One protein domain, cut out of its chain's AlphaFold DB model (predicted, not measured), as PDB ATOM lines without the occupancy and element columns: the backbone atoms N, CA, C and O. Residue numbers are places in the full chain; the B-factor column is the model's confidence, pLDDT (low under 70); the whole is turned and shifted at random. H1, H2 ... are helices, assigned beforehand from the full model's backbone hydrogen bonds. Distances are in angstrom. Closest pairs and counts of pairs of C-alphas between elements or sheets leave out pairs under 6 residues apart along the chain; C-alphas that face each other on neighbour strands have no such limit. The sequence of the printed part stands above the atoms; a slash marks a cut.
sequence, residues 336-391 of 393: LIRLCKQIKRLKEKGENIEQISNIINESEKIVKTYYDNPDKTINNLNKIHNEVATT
ATOM      1  N   LEU A 336     212.072 152.835 166.878       80.81
ATOM      2  CA  LEU A 336     210.864 153.058 167.696       80.81
ATOM      3  C   LEU A 336     209.726 153.775 166.944       80.81
ATOM      4  O   LEU A 336     208.568 153.381 167.054       80.81
ATOM      5  N   ILE A 337     210.029 154.795 166.135       82.75
ATOM      6  CA  ILE A 337     209.017 155.507 165.335       82.75
ATOM      7  C   ILE A 337     208.423 154.564 164.284       82.75
ATOM      8  O   ILE A 337     207.217 154.591 164.026       82.75
ATOM      9  N   ARG A 338     209.264 153.722 163.679       85.81
ATOM     10  CA  ARG A 338     208.846 152.744 162.669       85.81
ATOM     11  C   ARG A 338     207.937 151.673 163.269       85.81
ATOM     12  O   ARG A 338     206.870 151.430 162.707       85.81
ATOM     13  N   LEU A 339     208.291 151.143 164.441       83.81
ATOM     14  CA  LEU A 339     207.465 150.199 165.200       83.81
ATOM     15  C   LEU A 339     206.114 150.832 165.584       83.81
ATOM     16  O   LEU A 339     205.067 150.239 165.330       83.81
ATOM     17  N   CYS A 340     206.092 152.082 166.063       78.56
ATOM     18  CA  CYS A 340     204.843 152.808 166.343       78.56
ATOM     19  C   CYS A 340     203.949 152.968 165.099       78.56
ATOM     20  O   CYS A 340     202.733 152.770 165.169       78.56
ATOM     21  N   LYS A 341     204.532 153.308 163.941       82.50
ATOM     22  CA  LYS A 341     203.795 153.400 162.667       82.50
ATOM     23  C   LYS A 341     203.252 152.037 162.230       82.50
ATOM     24  O   LYS A 341     202.139 151.974 161.708       82.50
ATOM     25  N   GLN A 342     204.004 150.961 162.451       84.19
ATOM     26  CA  GLN A 342     203.576 149.596 162.149       84.19
ATOM     27  C   GLN A 342     202.399 149.167 163.033       84.19
ATOM     28  O   GLN A 342     201.399 148.699 162.494       84.19
ATOM     29  N   ILE A 343     202.454 149.428 164.346       80.56
ATOM     30  CA  ILE A 343     201.331 149.192 165.272       80.56
ATOM     31  C   ILE A 343     200.079 149.930 164.792       80.56
ATOM     32  O   ILE A 343     199.005 149.338 164.719       80.56
ATOM     33  N   LYS A 344     200.205 151.214 164.429       79.50
ATOM     34  CA  LYS A 344     199.068 152.011 163.947       79.50
ATOM     35  C   LYS A 344     198.441 151.416 162.677       79.50
ATOM     36  O   LYS A 344     197.225 151.289 162.611       79.50
ATOM     37  N   ARG A 345     199.259 150.991 161.709       82.38
ATOM     38  CA  ARG A 345     198.776 150.350 160.470       82.38
ATOM     39  C   ARG A 345     198.087 149.010 160.727       82.38
ATOM     40  O   ARG A 345     197.099 148.713 160.069       82.38
ATOM     41  N   LEU A 346     198.610 148.200 161.651       80.75
ATOM     42  CA  LEU A 346     197.995 146.923 162.028       80.75
ATOM     43  C   LEU A 346     196.644 147.145 162.720       80.75
ATOM     44  O   LEU A 346     195.668 146.493 162.359       80.75
ATOM     45  N   LYS A 347     196.554 148.144 163.613       74.81
ATOM     46  CA  LYS A 347     195.282 148.585 164.216       74.81
ATOM     47  C   LYS A 347     194.243 148.962 163.154       74.81
ATOM     48  O   LYS A 347     193.104 148.524 163.233       74.81
ATOM     49  N   GLU A 348     194.634 149.755 162.157       80.62
ATOM     50  CA  GLU A 348     193.735 150.229 161.091       80.62
ATOM     51  C   GLU A 348     193.254 149.108 160.151       80.62
ATOM     52  O   GLU A 348     192.188 149.231 159.556       80.62
ATOM     53  N   LYS A 349     194.013 148.010 160.024       80.88
ATOM     54  CA  LYS A 349     193.674 146.862 159.165       80.88
ATOM     55  C   LYS A 349     192.831 145.782 159.848       80.88
ATOM     56  O   LYS A 349     192.447 144.828 159.181       80.88
ATOM     57  N   GLY A 350     192.537 145.921 161.141       70.25
ATOM     58  CA  GLY A 350     191.650 145.002 161.857       70.25
ATOM     59  C   GLY A 350     192.214 143.598 162.114       70.25
ATOM     60  O   GLY A 350     191.435 142.710 162.442       70.25
ATOM     61  N   GLU A 351     193.533 143.378 162.014       67.12
ATOM     62  CA  GLU A 351     194.146 142.062 162.257       67.12
ATOM     63  C   GLU A 351     195.402 142.064 163.150       67.12
ATOM     64  O   GLU A 351     196.249 142.957 163.115       67.12
ATOM     65  N   ASN A 352     195.489 140.935 163.869       67.44
ATOM     66  CA  ASN A 352     196.611 140.263 164.528       67.44
ATOM     67  C   ASN A 352     197.197 140.877 165.821       67.44
ATOM     68  O   ASN A 352     198.300 141.428 165.858       67.44
ATOM     69  N   ILE A 353     196.464 140.674 166.929       69.38
ATOM     70  CA  ILE A 353     196.876 140.974 168.317       69.38
ATOM     71  C   ILE A 353     198.255 140.379 168.646       69.38
ATOM     72  O   ILE A 353     199.036 141.012 169.356       69.38
ATOM     73  N   GLU A 354     198.585 139.201 168.115       74.50
ATOM     74  CA  GLU A 354     199.868 138.533 168.354       74.50
ATOM     75  C   GLU A 354     201.031 139.299 167.704       74.50
ATOM     76  O   GLU A 354     202.042 139.570 168.351       74.50
ATOM     77  N   GLN A 355     200.856 139.769 166.462       74.44
ATOM     78  CA  GLN A 355     201.845 140.618 165.786       74.44
ATOM     79  C   GLN A 355     202.032 141.963 166.495       74.44
ATOM     80  O   GLN A 355     203.165 142.416 166.663       74.44
ATOM     81  N   ILE A 356     200.945 142.590 166.957       74.06
ATOM     82  CA  ILE A 356     201.016 143.840 167.730       74.06
ATOM     83  C   ILE A 356     201.751 143.612 169.059       74.06
ATOM     84  O   ILE A 356     202.607 144.414 169.426       74.06
ATOM     85  N   SER A 357     201.467 142.507 169.752       77.25
ATOM     86  CA  SER A 357     202.118 142.152 171.021       77.25
ATOM     87  C   SER A 357     203.620 141.919 170.842       77.25
ATOM     88  O   SER A 357     204.418 142.427 171.626       77.25
ATOM     89  N   ASN A 358     204.027 141.240 169.765       81.31
ATOM     90  CA  ASN A 358     205.441 141.029 169.445       81.31
ATOM     91  C   ASN A 358     206.186 142.351 169.197       81.31
ATOM     92  O   ASN A 358     207.280 142.547 169.726       81.31
ATOM     93  N   ILE A 359     205.577 143.288 168.463       78.62
ATOM     94  CA  ILE A 359     206.168 144.611 168.196       78.62
ATOM     95  C   ILE A 359     206.287 145.441 169.483       78.62
ATOM     96  O   ILE A 359     207.264 146.173 169.668       78.62
ATOM     97  N   ILE A 360     205.313 145.334 170.391       77.19
ATOM     98  CA  ILE A 360     205.347 146.017 171.691       77.19
ATOM     99  C   ILE A 360     206.458 145.440 172.568       77.19
ATOM    100  O   ILE A 360     207.256 146.212 173.093       77.19
ATOM    101  N   ASN A 361     206.588 144.113 172.643       79.00
ATOM    102  CA  ASN A 361     207.676 143.452 173.368       79.00
ATOM    103  C   ASN A 361     209.059 143.864 172.831       79.00
ATOM    104  O   ASN A 361     209.976 144.143 173.605       79.00
ATOM    105  N   GLU A 362     209.212 143.958 171.507       79.00
ATOM    106  CA  GLU A 362     210.443 144.458 170.888       79.00
ATOM    107  C   GLU A 362     210.705 145.931 171.246       79.00
ATOM    108  O   GLU A 362     211.828 146.299 171.599       79.00
ATOM    109  N   SER A 363     209.664 146.766 171.221       76.06
ATOM    110  CA  SER A 363     209.751 148.185 171.590       76.06
ATOM    111  C   SER A 363     210.143 148.367 173.058       76.06
ATOM    112  O   SER A 363     211.003 149.190 173.365       76.06
ATOM    113  N   GLU A 364     209.571 147.572 173.967       73.50
ATOM    114  CA  GLU A 364     209.951 147.570 175.379       73.50
ATOM    115  C   GLU A 364     211.409 147.166 175.580       73.50
ATOM    116  O   GLU A 364     212.106 147.797 176.372       73.50
ATOM    117  N   LYS A 365     211.890 146.139 174.867       75.44
ATOM    118  CA  LYS A 365     213.287 145.697 174.959       75.44
ATOM    119  C   LYS A 365     214.247 146.821 174.571       75.44
ATOM    120  O   LYS A 365     215.216 147.058 175.287       75.44
ATOM    121  N   ILE A 366     213.954 147.547 173.491       70.94
ATOM    122  CA  ILE A 366     214.742 148.715 173.068       70.94
ATOM    123  C   ILE A 366     214.699 149.801 174.152       70.94
ATOM    124  O   ILE A 366     215.741 150.298 174.568       70.94
ATOM    125  N   VAL A 367     213.512 150.134 174.665       71.12
ATOM    126  CA  VAL A 367     213.359 151.189 175.678       71.12
ATOM    127  C   VAL A 367     214.110 150.852 176.972       71.12
ATOM    128  O   VAL A 367     214.821 151.706 177.491       71.12
ATOM    129  N   LYS A 368     214.021 149.606 177.453       68.06
ATOM    130  CA  LYS A 368     214.740 149.121 178.648       68.06
ATOM    131  C   LYS A 368     216.260 149.128 178.478       68.06
ATOM    132  O   LYS A 368     216.969 149.269 179.464       68.06
ATOM    133  N   THR A 369     216.747 148.950 177.251       62.00
ATOM    134  CA  THR A 369     218.186 148.849 176.971       62.00
ATOM    135  C   THR A 369     218.855 150.224 176.858       62.00
ATOM    136  O   THR A 369     220.024 150.345 177.201       62.00
ATOM    137  N   TYR A 370     218.138 151.255 176.396       56.97
ATOM    138  CA  TYR A 370     218.766 152.509 175.944       56.97
ATOM    139  C   TYR A 370     218.263 153.794 176.617       56.97
ATOM    140  O   TYR A 370     218.768 154.868 176.296       56.97
ATOM    141  N   TYR A 371     217.274 153.734 177.514       58.72
ATOM    142  CA  TYR A 371     216.729 154.934 178.156       58.72
ATOM    143  C   TYR A 371     216.927 154.901 179.671       58.72
ATOM    144  O   TYR A 371     216.466 153.978 180.333       58.72
ATOM    145  N   ASP A 372     217.502 155.977 180.220       48.06
ATOM    146  CA  ASP A 372     217.759 156.164 181.660       48.06
ATOM    147  C   ASP A 372     216.482 156.204 182.527       48.06
ATOM    148  O   ASP A 372     216.542 156.117 183.751       48.06
ATOM    149  N   ASN A 373     215.305 156.351 181.906       56.28
ATOM    150  CA  ASN A 373     214.008 156.286 182.579       56.28
ATOM    151  C   ASN A 373     212.970 155.587 181.678       56.28
ATOM    152  O   ASN A 373     212.149 156.244 181.021       56.28
ATOM    153  N   PRO A 374     213.039 154.251 181.581       63.38
ATOM    154  CA  PRO A 374     212.280 153.486 180.602       63.38
ATOM    155  C   PRO A 374     210.784 153.413 180.961       63.38
ATOM    156  O   PRO A 374     209.940 153.282 180.071       63.38
ATOM    157  N   ASP A 375     210.434 153.594 182.236       61.47
ATOM    158  CA  ASP A 375     209.095 153.352 182.783       61.47
ATOM    159  C   ASP A 375     208.016 154.250 182.177       61.47
ATOM    160  O   ASP A 375     206.924 153.785 181.860       61.47
ATOM    161  N   LYS A 376     208.299 155.536 181.939       62.88
ATOM    162  CA  LYS A 376     207.310 156.453 181.339       62.88
ATOM    163  C   LYS A 376     206.942 156.041 179.911       62.88
ATOM    164  O   LYS A 376     205.779 156.122 179.514       62.88
ATOM    165  N   THR A 377     207.930 155.602 179.140       59.75
ATOM    166  CA  THR A 377     207.752 155.194 177.743       59.75
ATOM    167  C   THR A 377     207.138 153.795 177.662       59.75
ATOM    168  O   THR A 377     206.216 153.588 176.875       59.75
ATOM    169  N   ILE A 378     207.557 152.875 178.535       63.91
ATOM    170  CA  ILE A 378     206.953 151.545 178.703       63.91
ATOM    171  C   ILE A 378     205.485 151.656 179.113       63.91
ATOM    172  O   ILE A 378     204.638 150.990 178.531       63.91
ATOM    173  N   ASN A 379     205.141 152.536 180.055       68.00
ATOM    174  CA  ASN A 379     203.754 152.732 180.483       68.00
ATOM    175  C   ASN A 379     202.860 153.220 179.335       68.00
ATOM    176  O   ASN A 379     201.716 152.785 179.215       68.00
ATOM    177  N   ASN A 380     203.386 154.065 178.446       65.62
ATOM    178  CA  ASN A 380     202.665 154.478 177.242       65.62
ATOM    179  C   ASN A 380     202.509 153.327 176.233       65.62
ATOM    180  O   ASN A 380     201.435 153.179 175.654       65.62
ATOM    181  N   LEU A 381     203.537 152.491 176.047       64.56
ATOM    182  CA  LEU A 381     203.461 151.295 175.196       64.56
ATOM    183  C   LEU A 381     202.460 150.264 175.745       64.56
ATOM    184  O   LEU A 381     201.636 149.752 174.991       64.56
ATOM    185  N   ASN A 382     202.453 150.039 177.058       64.75
ATOM    186  CA  ASN A 382     201.509 149.148 177.735       64.75
ATOM    187  C   ASN A 382     200.077 149.673 177.708       64.75
ATOM    188  O   ASN A 382     199.138 148.903 177.530       64.75
ATOM    189  N   LYS A 383     199.885 150.991 177.804       70.50
ATOM    190  CA  LYS A 383     198.569 151.602 177.596       70.50
ATOM    191  C   LYS A 383     198.048 151.318 176.183       70.50
ATOM    192  O   LYS A 383     196.912 150.880 176.032       70.50
ATOM    193  N   ILE A 384     198.900 151.470 175.167       64.38
ATOM    194  CA  ILE A 384     198.574 151.143 173.771       64.38
ATOM    195  C   ILE A 384     198.269 149.645 173.605       64.38
ATOM    196  O   ILE A 384     197.352 149.309 172.854       64.38
ATOM    197  N   HIS A 385     199.006 148.762 174.290       59.28
ATOM    198  CA  HIS A 385     198.772 147.315 174.289       59.28
ATOM    199  C   HIS A 385     197.409 146.952 174.887       59.28
ATOM    200  O   HIS A 385     196.628 146.233 174.265       59.28
ATOM    201  N   ASN A 386     197.104 147.498 176.064       62.50
ATOM    202  CA  ASN A 386     195.859 147.238 176.777       62.50
ATOM    203  C   ASN A 386     194.649 147.758 175.996       62.50
ATOM    204  O   ASN A 386     193.655 147.048 175.885       62.50
ATOM    205  N   GLU A 387     194.759 148.935 175.370       64.44
ATOM    206  CA  GLU A 387     193.727 149.463 174.469       64.44
ATOM    207  C   GLU A 387     193.455 148.504 173.290       64.44
ATOM    208  O   GLU A 387     192.296 148.266 172.947       64.44
ATOM    209  N   VAL A 388     194.491 147.880 172.711       57.50
ATOM    210  CA  VAL A 388     194.335 146.855 171.654       57.50
ATOM    211  C   VAL A 388     193.642 145.607 172.189       57.50
ATOM    212  O   VAL A 388     192.704 145.124 171.563       57.50
ATOM    213  N   ALA A 389     194.070 145.097 173.345       55.69
ATOM    214  CA  ALA A 389     193.526 143.877 173.941       55.69
ATOM    215  C   ALA A 389     192.043 144.010 174.337       55.69
ATOM    216  O   ALA A 389     191.297 143.032 174.291       55.69
ATOM    217  N   THR A 390     191.606 145.221 174.702       52.56
ATOM    218  CA  THR A 390     190.206 145.519 175.042       52.56
ATOM    219  C   THR A 390     189.312 145.793 173.834       52.56
ATOM    220  O   THR A 390     188.092 145.744 173.973       52.56
ATOM    221  N   THR A 391     189.883 146.028 172.646       49.88
ATOM    222  CA  THR A 391     189.109 146.185 171.403       49.88
ATOM    223  C   THR A 391     188.766 144.797 170.841       49.88
ATOM    224  O   THR A 391     189.224 144.406 169.771       49.88
TER     225      THR A 391
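Overview. This is residues 336 to 391 of the 393 residues of an uncharacterized protein of Marinisporobacter balticus (UniProt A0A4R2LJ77). The chain folds back twice to make a small bundle of three helices, side by side and elongated, their centres making a triangle. H2 packs on both H1 and H3, while H1 and H3 are close but not clearly touching, with 1 pair of C-alphas within 8 A. The 56 printed residues hold H1, H2 and H3 in that order and no named strand: all helix, compact, radius of gyration of the C-alphas 11.0 A, spans 35 by 21 by 15 A.

Arrangement. H1, residues 336 to 348, and H2, residues 353 to 370, form a hairpin: they touch, closest at the C-alphas of Ile 343 and Ile 356, 5.9 A, opposite ways at a shallow tilt of 16 degrees. H2 and H3, residues 374 to 390, form another hairpin, touching closest at the C-alphas of Lys 368 and Pro 374, 5.4 A, at a shallow tilt of 5 degrees. H1 and H3 are close but not clearly touching, the C-alphas of Lys 347 and Val 388 being closest at 7.7 A. In H1, H2 and H3 every O i to N i+4 pair is within hydrogen-bond range.

Along the chain. H1 begins at C-alpha 336 (210.864, 153.058, 167.696) and is 18.6 A long. H2 measures 25.9 A and H3 24.1 A, ending at C-alpha 390 (190.206, 145.519, 175.042).

Size, cuts and confidence. The C-alphas farthest apart, of Gly 350 and Asp 372, are 34.6 A apart. The printed part has no cut, and both links are tight. Mean pLDDT of the printed part is 70.3; residues 351 to 353, 368 to 382 and 384 to 391 are under 70.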